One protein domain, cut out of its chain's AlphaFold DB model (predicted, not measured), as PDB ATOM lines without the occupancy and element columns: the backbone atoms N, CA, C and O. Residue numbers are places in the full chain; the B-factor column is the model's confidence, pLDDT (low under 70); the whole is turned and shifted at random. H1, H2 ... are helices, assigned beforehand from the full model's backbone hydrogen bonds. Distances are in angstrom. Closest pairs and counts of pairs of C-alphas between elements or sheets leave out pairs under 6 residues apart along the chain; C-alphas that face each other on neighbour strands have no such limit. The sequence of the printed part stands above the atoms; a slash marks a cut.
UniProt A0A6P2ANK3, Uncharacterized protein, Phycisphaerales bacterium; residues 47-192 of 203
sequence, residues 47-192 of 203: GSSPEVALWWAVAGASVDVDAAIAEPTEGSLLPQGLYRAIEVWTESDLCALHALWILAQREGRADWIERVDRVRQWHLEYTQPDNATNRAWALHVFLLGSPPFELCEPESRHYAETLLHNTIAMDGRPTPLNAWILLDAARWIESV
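Overview. This is residues 47 to 192 of the 203 residues of an uncharacterized protein of Phycisphaerales bacterium (UniProt A0A6P2ANK3). The long helix H3 runs through the middle, with H1 packed along it and H4 folded back on it as a hairpin. Short H5 packs on residues 97 to 101 of H3, and H6 and H7 pack on H5; H2 sits on H1, far from the middle. The 146 printed residues hold seven named helices, H1 to H7 in order, and no named strand: all helix. The whole is compact and rounded, 39 by 37 by 29 A, with a radius of gyration of the C-alphas of 14.2 A.

Arrangement. H1, residues 50 to 58, touches H2, residues 65 to 68, closest at C-alphas Pro 50 and Ala 68, 5.0 A. H3, residues 86 to 107, touches H1 at a shallow tilt of 28 degrees, the same way, closest at C-alphas Glu 51 and Ala 96, 4.4 A. H4, residues 110 to 126, forms a helical hairpin with H3, at 24 degrees; C-alphas Ala 104 and Trp 112 come closest, 5.3 A. H5, residues 139 to 144, touches H3 at a steep tilt of 48 degrees, closest at C-alphas His 98 and Val 141, 7.2 A. H6, residues 154 to 169, forms a hairpin with H5, closest at C-alphas Leu 139 and Ala 160, 5.1 A. H7, residues 176 to 191, touches H5 with residues 182 to 189 alone, closest at C-alphas His 140 and Ala 185, 5.2 A. Every O i to N i+4 pair is within hydrogen-bond range in H1, H3, H4, H5 and H7, and 11 of 12 in H6; H2 is too short for one.

Along the chain. H1 begins at C-alpha 50 (123.216, 77.505, 73.341). H3 measures 31.0 A, H4 24.3 A, H7 23.0 A and H6 21.8 A. H7 ends at C-alpha 191 (143.208, 69.542, 58.315).

Size, cuts and confidence. The farthest C-alphas, Ala 67 and Gly 172, are 39.2 A apart. The printed part has no cut; the links H2 to H3 and H4 to H5 are long. Residues 71 to 73 and 146 to 152 have pLDDT under 70.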
ATOM      1  N   GLY A  47     114.527  74.329  73.805       85.75
ATOM      2  CA  GLY A  47     115.024  75.072  74.970       85.75
ATOM      3  C   GLY A  47     116.372  74.586  75.510       85.75
ATOM      4  O   GLY A  47     116.702  74.892  76.653       85.75
ATOM      5  N   SER A  48     117.140  73.831  74.716       89.25
ATOM      6  CA  SER A  48     118.536  73.514  75.038       89.25
ATOM      7  C   SER A  48     119.355  74.788  75.252       89.25
ATOM      8  O   SER A  48     119.088  75.819  74.629       89.25
ATOM      9  N   SER A  49     120.374  74.707  76.106       91.50
ATOM     10  CA  SER A  49     121.354  75.782  76.231       91.50
ATOM     11  C   SER A  49     122.099  75.994  74.904       91.50
ATOM     12  O   SER A  49     122.181  75.060  74.092       91.50
ATOM     13  N   PRO A  50     122.626  77.202  74.640       92.81
ATOM     14  CA  PRO A  50     123.216  77.505  73.341       92.81
ATOM     15  C   PRO A  50     124.386  76.585  72.967       92.81
ATOM     16  O   PRO A  50     124.451  76.122  71.833       92.81
ATOM     17  N   GLU A  51     125.263  76.230  73.908       94.50
ATOM     18  CA  GLU A  51     126.375  75.307  73.660       94.50
ATOM     19  C   GLU A  51     125.896  73.901  73.266       94.50
ATOM     20  O   GLU A  51     126.446  73.288  72.351       94.50
ATOM     21  N   VAL A  52     124.817  73.406  73.880       95.31
ATOM     22  CA  VAL A  52     124.203  72.120  73.515       95.31
ATOM     23  C   VAL A  52     123.549  72.208  72.135       95.31
ATOM     24  O   VAL A  52     123.695  71.289  71.327       95.31
ATOM     25  N   ALA A  53     122.859  73.312  71.839       95.81
ATOM     26  CA  ALA A  53     122.243  73.553  70.537       95.81
ATOM     27  C   ALA A  53     123.295  73.590  69.412       95.81
ATOM     28  O   ALA A  53     123.106  72.953  68.374       95.81
ATOM     29  N   LEU A  54     124.436  74.248  69.638       97.19
ATOM     30  CA  LEU A  54     125.546  74.273  68.682       97.19
ATOM     31  C   LEU A  54     126.083  72.866  68.402       97.19
ATOM     32  O   LEU A  54     126.269  72.506  67.241       97.19
ATOM     33  N   TRP A  55     126.270  72.031  69.427       97.69
ATOM     34  CA  TRP A  55     126.712  70.649  69.216       97.69
ATOM     35  C   TRP A  55     125.679  69.787  68.486       97.69
ATOM     36  O   TRP A  55     126.063  68.939  67.681       97.69
ATOM     37  N   TRP A  56     124.379  70.011  68.700       97.69
ATOM     38  CA  TRP A  56     123.341  69.365  67.893       97.69
ATOM     39  C   TRP A  56     123.420  69.781  66.422       97.69
ATOM     40  O   TRP A  56     123.318  68.919  65.548       97.69
ATOM     41  N   ALA A  57     123.677  71.062  66.144       97.50
ATOM     42  CA  ALA A  57     123.936  71.543  64.790       97.50
ATOM     43  C   ALA A  57     125.177  70.866  64.178       97.50
ATOM     44  O   ALA A  57     125.114  70.366  63.057       97.50
ATOM     45  N   VAL A  58     126.285  70.748  64.928       97.69
ATOM     46  CA  VAL A  58     127.492  70.024  64.472       97.69
ATOM     47  C   VAL A  58     127.176  68.557  64.156       97.69
ATOM     48  O   VAL A  58     127.740  67.989  63.216       97.69
ATOM     49  N   ALA A  59     126.285  67.931  64.924       97.44
ATOM     50  CA  ALA A  59     125.854  66.556  64.704       97.44
ATOM     51  C   ALA A  59     124.848  66.398  63.541       97.44
ATOM     52  O   ALA A  59     124.547  65.270  63.155       97.44
ATOM     53  N   GLY A  60     124.363  67.500  62.954       96.62
ATOM     54  CA  GLY A  60     123.478  67.512  61.785       96.62
ATOM     55  C   GLY A  60     121.991  67.726  62.087       96.62
ATOM     56  O   GLY A  60     121.169  67.589  61.180       96.62
ATOM     57  N   ALA A  61     121.621  68.055  63.328       96.62
ATOM     58  CA  ALA A  61     120.253  68.454  63.649       96.62
ATOM     59  C   ALA A  61     119.931  69.849  63.083       96.62
ATOM     60  O   ALA A  61     120.812  70.686  62.883       96.62
ATOM     61  N   SER A  62     118.645  70.124  62.861       96.00
ATOM     62  CA  SER A  62     118.174  71.438  62.430       96.00
ATOM     63  C   SER A  62     118.109  72.378  63.633       96.00
ATOM     64  O   SER A  62     117.192  72.306  64.449       96.00
ATOM     65  N   VAL A  63     119.108  73.250  63.747       96.56
ATOM     66  CA  VAL A  63     119.219  74.260  64.803       96.56
ATOM     67  C   VAL A  63     119.411  75.628  64.159       96.56
ATOM     68  O   VAL A  63     120.174  75.771  63.206       96.56
ATOM     69  N   ASP A  64     118.732  76.640  64.694       96.06
ATOM     70  CA  ASP A  64     118.991  78.037  64.351       96.06
ATOM     71  C   ASP A  64     120.282  78.500  65.046       96.06
ATOM     72  O   ASP A  64     120.281  78.923  66.204       96.06
ATOM     73  N   VAL A  65     121.409  78.330  64.349       96.62
ATOM     74  CA  VAL A  65     122.742  78.684  64.858       96.62
ATOM     75  C   VAL A  65     122.860  80.189  65.077       96.62
ATOM     76  O   VAL A  65     123.412  80.598  66.095       96.62
ATOM     77  N   ASP A  66     122.306  81.003  64.173       95.62
ATOM     78  CA  ASP A  66     122.356  82.462  64.277       95.62
ATOM     79  C   ASP A  66     121.628  82.939  65.546       95.62
ATOM     80  O   ASP A  66     122.138  83.803  66.255       95.62
ATOM     81  N   ALA A  67     120.495  82.322  65.905       93.44
ATOM     82  CA  ALA A  67     119.826  82.582  67.181       93.44
ATOM     83  C   ALA A  67     120.630  82.096  68.401       93.44
ATOM     84  O   ALA A  67     120.635  82.769  69.432       93.44
ATOM     85  N   ALA A  68     121.315  80.951  68.303       92.12
ATOM     86  CA  ALA A  68     122.127  80.407  69.396       92.12
ATOM     87  C   ALA A  68     123.369  81.264  69.704       92.12
ATOM     88  O   ALA A  68     123.807  81.310  70.850       92.12
ATOM     89  N   ILE A  69     123.919  81.953  68.700       92.50
ATOM     90  CA  ILE A  69     125.088  82.837  68.851       92.50
ATOM     91  C   ILE A  69     124.729  84.326  68.862       92.50
ATOM     92  O   ILE A  69     125.637  85.163  68.916       92.50
ATOM     93  N   ALA A  70     123.434  84.658  68.777       87.00
ATOM     94  CA  ALA A  70     122.946  86.030  68.743       87.00
ATOM     95  C   ALA A  70     123.464  86.788  69.972       87.00
ATOM     96  O   ALA A  70     123.132  86.449  71.105       87.00
ATOM     97  N   GLU A  71     124.309  87.790  69.728       68.19
ATOM     98  CA  GLU A  71     125.105  88.479  70.749       68.19
ATOM     99  C   GLU A  71     124.253  89.137  71.846       68.19
ATOM    100  O   GLU A  71     123.452  90.029  71.546       68.19
ATOM    101  N   PRO A  72     124.518  88.820  73.132       59.34
ATOM    102  CA  PRO A  72     124.066  89.645  74.240       59.34
ATOM    103  C   PRO A  72     125.210  90.125  75.160       59.34
ATOM    104  O   PRO A  72     124.915  90.637  76.239       59.34
ATOM    105  N   THR A  73     126.493  89.975  74.798       67.50
ATOM    106  CA  THR A  73     127.631  90.274  75.697       67.50
ATOM    107  C   THR A  73     128.842  90.904  75.009       67.50
ATOM    108  O   THR A  73     129.003  90.813  73.796       67.50
ATOM    109  N   GLU A  74     129.706  91.543  75.810       79.00
ATOM    110  CA  GLU A  74     130.930  92.279  75.432       79.00
ATOM    111  C   GLU A  74     132.046  91.409  74.799       79.00
ATOM    112  O   GLU A  74     133.217  91.728  74.946       79.00
ATOM    113  N   GLY A  75     131.725  90.308  74.108       84.44
ATOM    114  CA  GLY A  75     132.691  89.516  73.333       84.44
ATOM    115  C   GLY A  75     132.598  87.999  73.511       84.44
ATOM    116  O   GLY A  75     132.805  87.289  72.528       84.44
ATOM    117  N   SER A  76     132.198  87.487  74.682       92.19
ATOM    118  CA  SER A  76     131.956  86.044  74.922       92.19
ATOM    119  C   SER A  76     130.785  85.488  74.098       92.19
ATOM    120  O   SER A  76     129.951  86.272  73.642       92.19
ATOM    121  N   LEU A  77     130.669  84.164  73.910       92.50
ATOM    122  CA  LEU A  77     129.503  83.567  73.219       92.50
ATOM    123  C   LEU A  77     128.266  83.513  74.110       92.50
ATOM    124  O   LEU A  77     127.154  83.781  73.661       92.50
ATOM    125  N   LEU A  78     128.469  83.158  75.371       92.06
ATOM    126  CA  LEU A  78     127.439  82.881  76.347       92.06
ATOM    127  C   LEU A  78     127.420  83.983  77.406       92.06
ATOM    128  O   LEU A  78     128.478  84.411  77.887       92.06
ATOM    129  N   PRO A  79     126.229  84.412  77.852       89.69
ATOM    130  CA  PRO A  79     126.122  85.349  78.953       89.69
ATOM    131  C   PRO A  79     126.502  84.694  80.283       89.69
ATOM    132  O   PRO A  79     125.895  83.711  80.711       89.69
ATOM    133  N   GLN A  80     127.471  85.296  80.980       86.12
ATOM    134  CA  GLN A  80     127.983  84.801  82.263       86.12
ATOM    135  C   GLN A  80     126.887  84.629  83.323       86.12
ATOM    136  O   GLN A  80     126.908  83.666  84.085       86.12
ATOM    137  N   GLY A  81     125.887  85.519  83.337       85.06
ATOM    138  CA  GLY A  81     124.787  85.501  84.307       85.06
ATOM    139  C   GLY A  81     123.893  84.254  84.271       85.06
ATOM    140  O   GLY A  81     123.092  84.073  85.187       85.06
ATOM    141  N   LEU A  82     124.019  83.386  83.259       82.12
ATOM    142  CA  LEU A  82     123.313  82.098  83.212       82.12
ATOM    143  C   LEU A  82     123.928  81.031  84.128       82.12
ATOM    144  O   LEU A  82     123.295  80.013  84.397       82.12
ATOM    145  N   TYR A  83     125.138  81.266  84.632       85.06
ATOM    146  CA  TYR A  83     125.927  80.272  85.342       85.06
ATOM    147  C   TYR A  83     126.279  80.752  86.747       85.06
ATOM    148  O   TYR A  83     126.557  81.924  86.989       85.06
ATOM    149  N   ARG A  84     126.293  79.818  87.702       83.94
ATOM    150  CA  ARG A  84     126.590  80.131  89.112       83.94
ATOM    151  C   ARG A  84     128.083  80.282  89.408       83.94
ATOM    152  O   ARG A  84     128.431  80.936  90.383       83.94
ATOM    153  N   ALA A  85     128.938  79.649  88.608       90.00
ATOM    154  CA  ALA A  85     130.386  79.611  88.797       90.00
ATOM    155  C   ALA A  85     131.089  80.042  87.506       90.00
ATOM    156  O   ALA A  85     130.695  79.604  86.419       90.00
ATOM    157  N   ILE A  86     132.120  80.882  87.635       90.25
ATOM    158  CA  ILE A  86     132.904  81.388  86.497       90.25
ATOM    159  C   ILE A  86     133.565  80.240  85.733       90.25
ATOM    160  O   ILE A  86     133.677  80.298  84.513       90.25
ATOM    161  N   GLU A  87     133.934  79.172  86.429       91.44
ATOM    162  CA  GLU A  87     134.614  78.025  85.851       91.44
ATOM    163  C   GLU A  87     133.687  77.216  84.944       91.44
ATOM    164  O   GLU A  87     134.064  76.819  83.843       91.44
ATOM    165  N   VAL A  88     132.436  77.027  85.379       91.00
ATOM    166  CA  VAL A  88     131.404  76.332  84.594       91.00
ATOM    167  C   VAL A  88     131.012  77.162  83.378       91.00
ATOM    168  O   VAL A  88     130.829  76.614  82.293       91.00
ATOM    169  N   TRP A  89     130.907  78.480  83.547       92.88
ATOM    170  CA  TRP A  89     130.650  79.381  82.431       92.88
ATOM    171  C   TRP A  89     131.792  79.369  81.415       92.88
ATOM    172  O   TRP A  89     131.530  79.118  80.247       92.88
ATOM    173  N   THR A  90     133.041  79.564  81.856       94.00
ATOM    174  CA  THR A  90     134.229  79.559  80.983       94.00
ATOM    175  C   THR A  90     134.293  78.255  80.197       94.00
ATOM    176  O   THR A  90     134.507  78.259  78.990       94.00
ATOM    177  N   GLU A  91     134.052  77.125  80.863       94.38
ATOM    178  CA  GLU A  91     134.025  75.829  80.198       94.38
ATOM    179  C   GLU A  91     132.910  75.723  79.145       94.38
ATOM    180  O   GLU A  91     133.151  75.222  78.046       94.38
ATOM    181  N   SER A  92     131.706  76.202  79.462       93.88
ATOM    182  CA  SER A  92     130.566  76.188  78.536       93.88
ATOM    183  C   SER A  92     130.812  77.109  77.338       93.88
ATOM    184  O   SER A  92     130.500  76.736  76.209       93.88
ATOM    185  N   ASP A  93     131.433  78.271  77.562       95.38
ATOM    186  CA  ASP A  93     131.779  79.238  76.516       95.38
ATOM    187  C   ASP A  93     132.835  78.669  75.560       95.38
ATOM    188  O   ASP A  93     132.645  78.668  74.344       95.38
ATOM    189  N   LEU A  94     133.891  78.050  76.102       96.31
ATOM    190  CA  LEU A  94     134.902  77.338  75.313       96.31
ATOM    191  C   LEU A  94     134.306  76.132  74.568       96.31
ATOM    192  O   LEU A  94     134.716  75.815  73.449       96.31
ATOM    193  N   CYS A  95     133.330  75.443  75.163       96.56
ATOM    194  CA  CYS A  95     132.614  74.348  74.518       96.56
ATOM    195  C   CYS A  95     131.780  74.833  73.320       96.56
ATOM    196  O   CYS A  95     131.841  74.225  72.247       96.56
ATOM    197  N   ALA A  96     131.058  75.949  73.477       96.31
ATOM    198  CA  ALA A  96     130.344  76.618  72.393       96.31
ATOM    199  C   ALA A  96     131.306  77.091  71.295       96.31
ATOM    200  O   ALA A  96     131.041  76.873  70.114       96.31
ATOM    201  N   LEU A  97     132.447  77.673  71.678       96.56
ATOM    202  CA  LEU A  97     133.477  78.152  70.756       96.56
ATOM    203  C   LEU A  97     134.027  77.021  69.883       96.56
ATOM    204  O   LEU A  97     134.178  77.192  68.673       96.56
ATOM    205  N   HIS A  98     134.264  75.850  70.478       97.69
ATOM    206  CA  HIS A  98     134.682  74.650  69.756       97.69
ATOM    207  C   HIS A  98     133.653  74.267  68.679       97.69
ATOM    208  O   HIS A  98     134.012  74.067  67.520       97.69
ATOM    209  N   ALA A  99     132.369  74.188  69.043       97.88
ATOM    210  CA  ALA A  99     131.306  73.827  68.107       97.88
ATOM    211  C   ALA A  99     131.111  74.880  67.003       97.88
ATOM    212  O   ALA A  99     130.962  74.526  65.832       97.88
ATOM    213  N   LEU A 100     131.145  76.169  67.354       97.06
ATOM    214  CA  LEU A 100     130.974  77.254  66.391       97.06
ATOM    215  C   LEU A 100     132.112  77.291  65.372       97.06
ATOM    216  O   LEU A 100     131.840  77.474  64.189       97.06
ATOM    217  N   TRP A 101     133.361  77.067  65.792       95.94
ATOM    218  CA  TRP A 101     134.482  76.979  64.855       95.94
ATOM    219  C   TRP A 101     134.247  75.860  63.827       95.94
ATOM    220  O   TRP A 101     134.395  76.092  62.628       95.94
ATOM    221  N   ILE A 102     133.762  74.686  64.257       96.12
ATOM    222  CA  ILE A 102     133.449  73.568  63.352       96.12
ATOM    223  C   ILE A 102     132.375  73.965  62.334       96.12
ATOM    224  O   ILE A 102     132.526  73.714  61.136       96.12
ATOM    225  N   LEU A 103     131.288  74.572  62.807       97.19
ATOM    226  CA  LEU A 103     130.188  75.025  61.955       97.19
ATOM    227  C   LEU A 103     130.659  76.089  60.960       97.19
ATOM    228  O   LEU A 103     130.349  76.001  59.776       97.19
ATOM    229  N   ALA A 104     131.464  77.046  61.417       95.06
ATOM    230  CA  ALA A 104     132.022  78.105  60.587       95.06
ATOM    231  C   ALA A 104     132.872  77.544  59.436       95.06
ATOM    232  O   ALA A 104     132.705  77.972  58.293       95.06
ATOM    233  N   GLN A 105     133.724  76.548  59.714       93.12
ATOM    234  CA  GLN A 105     134.532  75.885  58.685       93.12
ATOM    235  C   GLN A 105     133.676  75.075  57.704       93.12
ATOM    236  O   GLN A 105     133.892  75.147  56.496       93.12
ATOM    237  N   ARG A 106     132.698  74.308  58.204       94.62
ATOM    238  CA  ARG A 106     131.845  73.450  57.363       94.62
ATOM    239  C   ARG A 106     130.944  74.250  56.426       94.62
ATOM    240  O   ARG A 106     130.808  73.876  55.266       94.62
ATOM    241  N   GLU A 107     130.355  75.334  56.922       95.75
ATOM    242  CA  GLU A 107     129.398  76.155  56.171       95.75
ATOM    243  C   GLU A 107     130.071  77.277  55.361       95.75
ATOM    244  O   GLU A 107     129.416  77.942  54.559       95.75
ATOM    245  N   GLY A 108     131.369  77.533  55.569       93.75
ATOM    246  CA  GLY A 108     132.081  78.635  54.910       93.75
ATOM    247  C   GLY A 108     131.532  80.022  55.277       93.75
ATOM    248  O   GLY A 108     131.602  80.955  54.473       93.75
ATOM    249  N   ARG A 109     130.951  80.163  56.476       94.44
ATOM    250  CA  ARG A 109     130.319  81.396  56.976       94.44
ATOM    251  C   ARG A 109     131.368  82.349  57.551       94.44
ATOM    252  O   ARG A 109     131.807  82.192  58.687       94.44
ATOM    253  N   ALA A 110     131.766  83.349  56.764       93.12
ATOM    254  CA  ALA A 110     132.792  84.324  57.152       93.12
ATOM    255  C   ALA A 110     132.437  85.124  58.421       93.12
ATOM    256  O   ALA A 110     133.307  85.418  59.233       93.12
ATOM    257  N   ASP A 111     131.158  85.424  58.621       93.75
ATOM    258  CA  ASP A 111     130.647  86.104  59.810       93.75
ATOM    259  C   ASP A 111     130.766  85.241  61.079       93.75
ATOM    260  O   ASP A 111     131.081  85.751  62.155       93.75
ATOM    261  N   TRP A 112     130.598  83.920  60.965       95.19
ATOM    262  CA  TRP A 112     130.845  83.001  62.079       95.19
ATOM    263  C   TRP A 112     132.337  82.861  62.384       95.19
ATOM    264  O   TRP A 112     132.712  82.789  63.551       95.19
ATOM    265  N   ILE A 113     133.197  82.882  61.362       93.75
ATOM    266  CA  ILE A 113     134.656  82.913  61.543       93.75
ATOM    267  C   ILE A 113     135.069  84.179  62.307       93.75
ATOM    268  O   ILE A 113     135.801  84.090  63.291       93.75
ATOM    269  N   GLU A 114     134.554  85.347  61.913       92.06
ATOM    270  CA  GLU A 114     134.793  86.605  62.631       92.06
ATOM    271  C   GLU A 114     134.279  86.535  64.076       92.06
ATOM    272  O   GLU A 114     134.935  87.009  65.005       92.06
ATOM    273  N   ARG A 115     133.113  85.917  64.300       93.94
ATOM    274  CA  ARG A 115     132.581  85.726  65.652       93.94
ATOM    275  C   ARG A 115     133.505  84.860  66.509       93.94
ATOM    276  O   ARG A 115     133.764  85.225  67.651       93.94
ATOM    277  N   VAL A 116     134.015  83.759  65.964       94.75
ATOM    278  CA  VAL A 116     134.985  82.881  66.633       94.75
ATOM    279  C   VAL A 116     136.264  83.638  66.989       94.75
ATOM    280  O   VAL A 116     136.746  83.502  68.112       94.75
ATOM    281  N   ASP A 117     136.779  84.476  66.082       93.12
ATOM    282  CA  ASP A 117     137.953  85.314  66.347       93.12
ATOM    283  C   ASP A 117     137.732  86.252  67.531       93.12
ATOM    284  O   ASP A 117     138.528  86.275  68.469       93.12
ATOM    285  N   ARG A 118     136.609  86.980  67.518       92.81
ATOM    286  CA  ARG A 118     136.260  87.936  68.575       92.81
ATOM    287  C   ARG A 118     136.141  87.257  69.937       92.81
ATOM    288  O   ARG A 118     136.637  87.792  70.922       92.81
ATOM    289  N   VAL A 119     135.543  86.068  69.990       94.75
ATOM    290  CA  VAL A 119     135.404  85.289  71.234       94.75
ATOM    291  C   VAL A 119     136.762  84.772  71.706       94.75
ATOM    292  O   VAL A 119     137.064  84.851  72.896       94.75
ATOM    293  N   ARG A 120     137.613  84.287  70.788       95.12
ATOM    294  CA  ARG A 120     138.991  83.884  71.111       95.12
ATOM    295  C   ARG A 120     139.755  85.047  71.739       95.12
ATOM    296  O   ARG A 120     140.326  84.875  72.811       95.12
ATOM    297  N   GLN A 121     139.754  86.209  71.087       93.69
ATOM    298  CA  GLN A 121     140.458  87.398  71.572       93.69
ATOM    299  C   GLN A 121     139.936  87.848  72.933       93.69
ATOM    300  O   GLN A 121     140.716  88.107  73.846       93.69
ATOM    301  N   TRP A 122     138.616  87.833  73.108       94.69
ATOM    302  CA  TRP A 122     138.004  88.129  74.394       94.69
ATOM    303  C   TRP A 122     138.485  87.164  75.495       94.69
ATOM    304  O   TRP A 122     138.829  87.598  76.592       94.69
ATOM    305  N   HIS A 123     138.591  85.860  75.217       94.94
ATOM    306  CA  HIS A 123     139.128  84.906  76.191       94.94
ATOM    307  C   HIS A 123     140.591  85.163  76.549       94.94
ATOM    308  O   HIS A 123     140.936  85.024  77.723       94.94
ATOM    309  N   LEU A 124     141.427  85.527  75.572       94.31
ATOM    310  CA  LEU A 124     142.831  85.870  75.814       94.31
ATOM    311  C   LEU A 124     142.948  87.088  76.740       94.31
ATOM    312  O   LEU A 124     143.752  87.077  77.665       94.31
ATOM    313  N   GLU A 125     142.088  88.089  76.551       94.88
ATOM    314  CA  GLU A 125     142.119  89.323  77.340       94.88
ATOM    315  C   GLU A 125     141.507  89.167  78.746       94.88
ATOM    316  O   GLU A 125     142.040  89.699  79.722       94.88
ATOM    317  N   TYR A 126     140.389  88.441  78.875       94.06
ATOM    318  CA  TYR A 126     139.549  88.487  80.081       94.06
ATOM    319  C   TYR A 126     139.499  87.190  80.888       94.06
ATOM    320  O   TYR A 126     138.955  87.181  81.996       94.06
ATOM    321  N   THR A 127     140.052  86.085  80.382       93.88
ATOM    322  CA  THR A 127     140.015  84.796  81.090       93.88
ATOM    323  C   THR A 127     141.393  84.200  81.266       93.88
ATOM    324  O   THR A 127     142.329  84.510  80.538       93.88
ATOM    325  N   GLN A 128     141.516  83.322  82.254       90.00
ATOM    326  CA  GLN A 128     142.691  82.483  82.415       90.00
ATOM    327  C   GLN A 128     142.309  81.033  82.078       90.00
ATOM    328  O   GLN A 128     141.221  80.589  82.458       90.00
ATOM    329  N   PRO A 129     143.159  80.286  81.356       85.88
ATOM    330  CA  PRO A 129     142.865  78.914  80.927       85.88
ATOM    331  C   PRO A 129     142.762  77.905  82.089       85.88
ATOM    332  O   PRO A 129     142.215  76.814  81.916       85.88
ATOM    333  N   ASP A 130     143.271  78.244  83.274       84.88
ATOM    334  CA  ASP A 130     143.132  77.479  84.521       84.88
ATOM    335  C   ASP A 130     141.789  77.687  85.232       84.88
ATOM    336  O   ASP A 130     141.425  76.875  86.081       84.88
ATOM    337  N   ASN A 131     141.001  78.687  84.824       79.19
ATOM    338  CA  ASN A 131     139.629  78.853  85.297       79.19
ATOM    339  C   ASN A 131     138.673  77.808  84.698       79.19
ATOM    340  O   ASN A 131     137.548  77.693  85.159       79.19
ATOM    341  N   ALA A 132     139.048  77.042  83.670       74.75
ATOM    342  CA  ALA A 132     138.174  76.003  83.117       74.75
ATOM    343  C   ALA A 132     138.206  74.709  83.956       74.75
ATOM    344  O   ALA A 132     139.167  74.411  84.659       74.75
ATOM    345  N   THR A 133     137.185  73.858  83.824       79.56
ATOM    346  CA  THR A 133     137.048  72.591  84.581       79.56
ATOM    347  C   THR A 133     137.980  71.454  84.114       79.56
ATOM    348  O   THR A 133     137.649  70.271  84.238       79.56
ATOM    349  N   ASN A 134     139.173  71.780  83.605       89.31
ATOM    350  CA  ASN A 134     140.169  70.827  83.095       89.31
ATOM    351  C   ASN A 134     139.738  70.074  81.821       89.31
ATOM    352  O   ASN A 134     140.098  68.908  81.622       89.31
ATOM    353  N   ARG A 135     138.974  70.730  80.938       92.50
ATOM    354  CA  ARG A 135     138.643  70.231  79.591       92.50
ATOM    355  C   ARG A 135     139.264  71.127  78.523       92.50
ATOM    356  O   ARG A 135     139.123  72.342  78.586       92.50
ATOM    357  N   ALA A 136     139.916  70.531  77.524       94.81
ATOM    358  CA  ALA A 136     140.599  71.253  76.440       94.81
ATOM    359  C   ALA A 136     139.641  71.690  75.314       94.81
ATOM    360  O   ALA A 136     139.944  71.540  74.127       94.81
ATOM    361  N   TRP A 137     138.456  72.188  75.673       97.19
ATOM    362  CA  TRP A 137     137.538  72.747  74.685       97.19
ATOM    363  C   TRP A 137     138.199  73.908  73.936       97.19
ATOM    364  O   TRP A 137     139.020  74.631  74.489       97.19
ATOM    365  N   ALA A 138     137.869  74.034  72.650       96.44
ATOM    366  CA  ALA A 138     138.418  75.022  71.723       96.44
ATOM    367  C   ALA A 138     139.959  75.123  71.630       96.44
ATOM    368  O   ALA A 138     140.450  76.067  71.027       96.44
ATOM    369  N   LEU A 139     140.741  74.153  72.130       95.81
ATOM    370  CA  LEU A 139     142.212  74.207  72.075       95.81
ATOM    371  C   LEU A 139     142.753  74.514  70.666       95.81
ATOM    372  O   LEU A 139     143.661  75.329  70.514       95.81
ATOM    373  N   HIS A 140     142.179  73.896  69.632       95.12
ATOM    374  CA  HIS A 140     142.589  74.123  68.243       95.12
ATOM    375  C   HIS A 140     142.305  75.555  67.766       95.12
ATOM    376  O   HIS A 140     143.066  76.075  66.961       95.12
ATOM    377  N   VAL A 141     141.271  76.222  68.286       95.00
ATOM    378  CA  VAL A 141     140.937  77.614  67.934       95.00
ATOM    379  C   VAL A 141     142.063  78.560  68.353       95.00
ATOM    380  O   VAL A 141     142.415  79.478  67.615       95.00
ATOM    381  N   PHE A 142     142.676  78.305  69.510       94.81
ATOM    382  CA  PHE A 142     143.822  79.074  69.995       94.81
ATOM    383  C   PHE A 142     145.125  78.748  69.250       94.81
ATOM    384  O   PHE A 142     145.978  79.621  69.108       94.81
ATOM    385  N   LEU A 143     145.292  77.527  68.738       92.31
ATOM    386  CA  LEU A 143     146.481  77.164  67.955       92.31
ATOM    387  C   LEU A 143     146.421  77.628  66.501       92.31
ATOM    388  O   LEU A 143     147.451  77.978  65.933       92.31
ATOM    389  N   LEU A 144     145.239  77.591  65.890       88.50
ATOM    390  CA  LEU A 144     145.076  77.882  64.469       88.50
ATOM    391  C   LEU A 144     144.832  79.370  64.203       88.50
ATOM    392  O   LEU A 144     145.176  79.849  63.129       88.50
ATOM    393  N   GLY A 145     144.272  80.114  65.161       78.62
ATOM    394  CA  GLY A 145     143.862  81.495  64.919       78.62
ATOM    395  C   GLY A 145     142.709  81.584  63.909       78.62
ATOM    396  O   GLY A 145     142.007  80.599  63.658       78.62
ATOM    397  N   SER A 146     142.501  82.771  63.337       68.88
ATOM    398  CA  SER A 146     141.511  82.980  62.273       68.88
ATOM    399  C   SER A 146     142.178  83.069  60.903       68.88
ATOM    400  O   SER A 146     143.289  83.586  60.803       68.88
ATOM    401  N   PRO A 147     141.515  82.594  59.834       63.72
ATOM    402  CA  PRO A 147     141.989  82.763  58.469       63.72
ATOM    403  C   PRO A 147     142.246  84.240  58.098       63.72
ATOM    404  O   PRO A 147     141.456  85.098  58.496       63.72
ATOM    405  N   PRO A 148     143.253  84.534  57.253       55.22
ATOM    406  CA  PRO A 148     144.254  83.602  56.740       55.22
ATOM    407  C   PRO A 148     145.218  83.229  57.871       55.22
ATOM    408  O   PRO A 148     145.803  84.110  58.482       55.22
ATOM    409  N   PHE A 149     145.328  81.933  58.170       58.12
ATOM    410  CA  PHE A 149     146.008  81.415  59.355       58.12
ATOM    411  C   PHE A 149     147.461  81.911  59.413       58.12
ATOM    412  O   PHE A 149     148.333  81.382  58.722       58.12
ATOM    413  N   GLU A 150     147.711  82.945  60.211       59.69
ATOM    414  CA  GLU A 150     149.050  83.318  60.643       59.69
ATOM    415  C   GLU A 150     149.381  82.482  61.884       59.69
ATOM    416  O   GLU A 150     148.509  82.227  62.720       59.69
ATOM    417  N   LEU A 151     150.625  81.999  61.981       58.84
ATOM    418  CA  LEU A 151     151.095  81.239  63.145       58.84
ATOM    419  C   LEU A 151     150.687  81.963  64.433       58.84
ATOM    420  O   LEU A 151     150.934  83.162  64.565       58.84
ATOM    421  N   CYS A 152     150.053  81.237  65.361       69.25
ATOM    422  CA  CYS A 152     149.386  81.875  66.487       69.25
ATOM    423  C   CYS A 152     150.345  82.733  67.322       69.25
ATOM    424  O   CYS A 152     151.497  82.365  67.579       69.25
ATOM    425  N   GLU A 153     149.826  83.856  67.811       85.56
ATOM    426  CA  GLU A 153     150.542  84.730  68.731       85.56
ATOM    427  C   GLU A 153     151.014  83.941  69.971       85.56
ATOM    428  O   GLU A 153     150.335  82.996  70.400       85.56
ATOM    429  N   PRO A 154     152.163  84.300  70.580       89.94
ATOM    430  CA  PRO A 154     152.713  83.569  71.723       89.94
ATOM    431  C   PRO A 154     151.724  83.377  72.879       89.94
ATOM    432  O   PRO A 154     151.740  82.338  73.536       89.94
ATOM    433  N   GLU A 155     150.849  84.357  73.106       91.75
ATOM    434  CA  GLU A 155     149.810  84.300  74.136       91.75
ATOM    435  C   GLU A 155     148.747  83.241  73.823       91.75
ATOM    436  O   GLU A 155     148.433  82.408  74.671       91.75
ATOM    437  N   SER A 156     148.273  83.191  72.577       93.25
ATOM    438  CA  SER A 156     147.313  82.182  72.122       93.25
ATOM    439  C   SER A 156     147.894  80.768  72.209       93.25
ATOM    440  O   SER A 156     147.231  79.837  72.677       93.25
ATOM    441  N   ARG A 157     149.182  80.612  71.870       93.38
ATOM    442  CA  ARG A 157     149.908  79.353  72.070       93.38
ATOM    443  C   ARG A 157     149.940  78.947  73.539       93.38
ATOM    444  O   ARG A 157     149.633  77.803  73.867       93.38
ATOM    445  N   HIS A 158     150.312  79.876  74.416       94.25
ATOM    446  CA  HIS A 158     150.398  79.622  75.849       94.25
ATOM    447  C   HIS A 158     149.033  79.245  76.448       94.25
ATOM    448  O   HIS A 158     148.946  78.332  77.275       94.25
ATOM    449  N   TYR A 159     147.959  79.889  75.982       95.38
ATOM    450  CA  TYR A 159     146.590  79.559  76.368       95.38
ATOM    451  C   TYR A 159     146.248  78.105  76.002       95.38
ATOM    452  O   TYR A 159     145.810  77.331  76.856       95.38
ATOM    453  N   ALA A 160     146.531  77.694  74.761       95.31
ATOM    454  CA  ALA A 160     146.320  76.322  74.294       95.31
ATOM    455  C   ALA A 160     147.162  75.285  75.061       95.31
ATOM    456  O   ALA A 160     146.652  74.230  75.450       95.31
ATOM    457  N   GLU A 161     148.442  75.582  75.304       95.06
ATOM    458  CA  GLU A 161     149.346  74.729  76.087       95.06
ATOM    459  C   GLU A 161     148.833  74.539  77.520       95.06
ATOM    460  O   GLU A 161     148.888  73.429  78.055       95.06
ATOM    461  N   THR A 162     148.273  75.588  78.123       95.19
ATOM    462  CA  THR A 162     147.708  75.518  79.475       95.19
ATOM    463  C   THR A 162     146.415  74.707  79.507       95.19
ATOM    464  O   THR A 162     146.269  73.842  80.370       95.19
ATOM    465  N   LEU A 163     145.517  74.882  78.528       95.38
ATOM    466  CA  LEU A 163     144.339  74.016  78.383       95.38
ATOM    467  C   LEU A 163     144.747  72.540  78.292       95.38
ATOM    468  O   LEU A 163     144.181  71.700  78.993       95.38
ATOM    469  N   LEU A 164     145.759  72.218  77.474       94.94
ATOM    470  CA  LEU A 164     146.287  70.859  77.355       94.94
ATOM    471  C   LEU A 164     146.860  70.356  78.683       94.94
ATOM    472  O   LEU A 164     146.521  69.253  79.114       94.94
ATOM    473  N   HIS A 165     147.697  71.158  79.342       93.81
ATOM    474  CA  HIS A 165     148.292  70.819  80.633       93.81
ATOM    475  C   HIS A 165     147.220  70.473  81.674       93.81
ATOM    476  O   HIS A 165     147.299  69.419  82.311       93.81
ATOM    477  N   ASN A 166     146.174  71.297  81.778       92.00
ATOM    478  CA  ASN A 166     145.085  71.120  82.738       92.00
ATOM    479  C   ASN A 166     144.349  69.788  82.540       92.00
ATOM    480  O   ASN A 166     143.994  69.129  83.518       92.00
ATOM    481  N   THR A 167     144.205  69.306  81.296       91.25
ATOM    482  CA  THR A 167     143.577  67.992  81.042       91.25
ATOM    483  C   THR A 167     144.345  66.797  81.608       91.25
ATOM    484  O   THR A 167     143.754  65.728  81.776       91.25
ATOM    485  N   ILE A 168     145.645  66.956  81.878       90.19
ATOM    486  CA  ILE A 168     146.543  65.892  82.351       90.19
ATOM    487  C   ILE A 168     146.893  66.094  83.831       90.19
ATOM    488  O   ILE A 168     147.090  65.110  84.543       90.19
ATOM    489  N   ALA A 169     146.945  67.340  84.308       88.19
ATOM    490  CA  ALA A 169     147.437  67.694  85.636       88.19
ATOM    491  C   ALA A 169     146.673  67.024  86.793       88.19
ATOM    492  O   ALA A 169     147.290  66.685  87.802       88.19
ATOM    493  N   MET A 170     145.361  66.794  86.654       80.38
ATOM    494  CA  MET A 170     144.561  66.191  87.730       80.38
ATOM    495  C   MET A 170     144.796  64.684  87.911       80.38
ATOM    496  O   MET A 170     144.988  64.230  89.034       80.38
ATOM    497  N   ASP A 171     144.795  63.910  86.819       81.00
ATOM    498  CA  ASP A 171     144.744  62.437  86.870       81.00
ATOM    499  C   ASP A 171     145.954  61.746  86.210       81.00
ATOM    500  O   ASP A 171     146.008  60.517  86.116       81.00
ATOM    501  N   GLY A 172     146.918  62.513  85.687       87.19
ATOM    502  CA  GLY A 172     148.072  62.011  84.929       87.19
ATOM    503  C   GLY A 172     147.721  61.402  83.564       87.19
ATOM    504  O   GLY A 172     148.608  60.965  82.831       87.19
ATOM    505  N   ARG A 173     146.431  61.361  83.211       88.19
ATOM    506  CA  ARG A 173     145.901  60.895  81.927       88.19
ATOM    507  C   ARG A 173     144.592  61.620  81.601       88.19
ATOM    508  O   ARG A 173     143.818  61.878  82.522       88.19
ATOM    509  N   PRO A 174     144.288  61.871  80.317       89.31
ATOM    510  CA  PRO A 174     142.985  62.394  79.930       89.31
ATOM    511  C   PRO A 174     141.853  61.441  80.332       89.31
ATOM    512  O   PRO A 174     141.940  60.223  80.144       89.31
ATOM    513  N   THR A 175     140.754  61.998  80.841       90.88
ATOM    514  CA  THR A 175     139.483  61.270  80.966       90.88
ATOM    515  C   THR A 175     138.975  60.841  79.579       90.88
ATOM    516  O   THR A 175     139.379  61.433  78.574       90.88
ATOM    517  N   PRO A 176     138.056  59.857  79.468       92.06
ATOM    518  CA  PRO A 176     137.502  59.464  78.170       92.06
ATOM    519  C   PRO A 176     136.903  60.633  77.378       92.06
ATOM    520  O   PRO A 176     137.091  60.699  76.169       92.06
ATOM    521  N   LEU A 177     136.221  61.569  78.049       91.31
ATOM    522  CA  LEU A 177     135.686  62.767  77.403       91.31
ATOM    523  C   LEU A 177     136.817  63.666  76.877       91.31
ATOM    524  O   LEU A 177     136.796  64.023  75.705       91.31
ATOM    525  N   ASN A 178     137.839  63.954  77.690       93.00
ATOM    526  CA  ASN A 178     138.993  64.747  77.248       93.00
ATOM    527  C   ASN A 178     139.734  64.097  76.076       93.00
ATOM    528  O   ASN A 178     140.168  64.801  75.174       93.00
ATOM    529  N   ALA A 179     139.846  62.768  76.049       94.56
ATOM    530  CA  ALA A 179     140.449  62.062  74.923       94.56
ATOM    531  C   ALA A 179     139.678  62.301  73.611       94.56
ATOM    532  O   ALA A 179     140.300  62.517  72.575       94.56
ATOM    533  N   TRP A 180     138.340  62.317  73.651       96.00
ATOM    534  CA  TRP A 180     137.523  62.651  72.480       96.00
ATOM    535  C   TRP A 180     137.665  64.114  72.062       96.00
ATOM    536  O   TRP A 180     137.783  64.380  70.872       96.00
ATOM    537  N   ILE A 181     137.697  65.044  73.021       96.06
ATOM    538  CA  ILE A 181     137.885  66.479  72.744       96.06
ATOM    539  C   ILE A 181     139.240  66.722  72.068       96.06
ATOM    540  O   ILE A 181     139.312  67.410  71.053       96.06
ATOM    541  N   LEU A 182     140.308  66.125  72.607       96.06
ATOM    542  CA  LEU A 182     141.658  66.234  72.055       96.06
ATOM    543  C   LEU A 182     141.765  65.584  70.673       96.06
ATOM    544  O   LEU A 182     142.418  66.140  69.797       96.06
ATOM    545  N   LEU A 183     141.112  64.436  70.463       96.38
ATOM    546  CA  LEU A 183     141.075  63.787  69.152       96.38
ATOM    547  C   LEU A 183     140.364  64.656  68.109       96.38
ATOM    548  O   LEU A 183     140.837  64.740  66.978       96.38
ATOM    549  N   ASP A 184     139.244  65.291  68.465       96.75
ATOM    550  CA  ASP A 184     138.541  66.190  67.547       96.75
ATOM    551  C   ASP A 184     139.391  67.424  67.217       96.75
ATOM    552  O   ASP A 184     139.623  67.717  66.048       96.75
ATOM    553  N   ALA A 185     139.983  68.064  68.233       95.94
ATOM    554  CA  ALA A 185     140.896  69.189  68.039       95.94
ATOM    555  C   ALA A 185     142.103  68.829  67.150       95.94
ATOM    556  O   ALA A 185     142.462  69.603  66.266       95.94
ATOM    557  N   ALA A 186     142.704  67.649  67.346       95.69
ATOM    558  CA  ALA A 186     143.830  67.179  66.541       95.69
ATOM    559  C   ALA A 186     143.461  67.024  65.060       95.69
ATOM    560  O   ALA A 186     144.194  67.509  64.204       95.69
ATOM    561  N   ARG A 187     142.296  66.434  64.751       94.81
ATOM    562  CA  ARG A 187     141.816  66.282  63.363       94.81
ATOM    563  C   ARG A 187     141.719  67.617  62.634       94.81
ATOM    564  O   ARG A 187     142.004  67.696  61.445       94.81
ATOM    565  N   TRP A 188     141.304  68.657  63.344       92.00
ATOM    566  CA  TRP A 188     141.180  69.989  62.774       92.00
ATOM    567  C   TRP A 188     142.523  70.679  62.582       92.00
ATOM    568  O   TRP A 188     142.734  71.289  61.536       92.00
ATOM    569  N   ILE A 189     143.458  70.507  63.514       91.81
ATOM    570  CA  ILE A 189     144.840  70.969  63.340       91.81
ATOM    571  C   ILE A 189     145.481  70.295  62.119       91.81
ATOM    572  O   ILE A 189     146.065  70.974  61.283       91.81
ATOM    573  N   GLU A 190     145.304  68.981  61.968       91.19
ATOM    574  CA  GLU A 190     145.809  68.199  60.831       91.19
ATOM    575  C   GLU A 190     145.132  68.548  59.494       91.19
ATOM    576  O   GLU A 190     145.676  68.258  58.431       91.19
ATOM    577  N   SER A 191     143.940  69.152  59.527       88.00
ATOM    578  CA  SER A 191     143.208  69.542  58.315       88.00
ATOM    579  C   SER A 191     143.735  70.820  57.663       88.00
ATOM    580  O   SER A 191     143.445  71.069  56.491       88.00
ATOM    581  N   VAL A 192     144.502  71.629  58.403       82.44
ATOM    582  CA  VAL A 192     145.104  72.850  57.867       82.44
ATOM    583  C   VAL A 192     146.302  72.450  57.005       82.44
ATOM    584  O   VAL A 192     147.203  71.773  57.502       82.44
TER     585      VAL A 192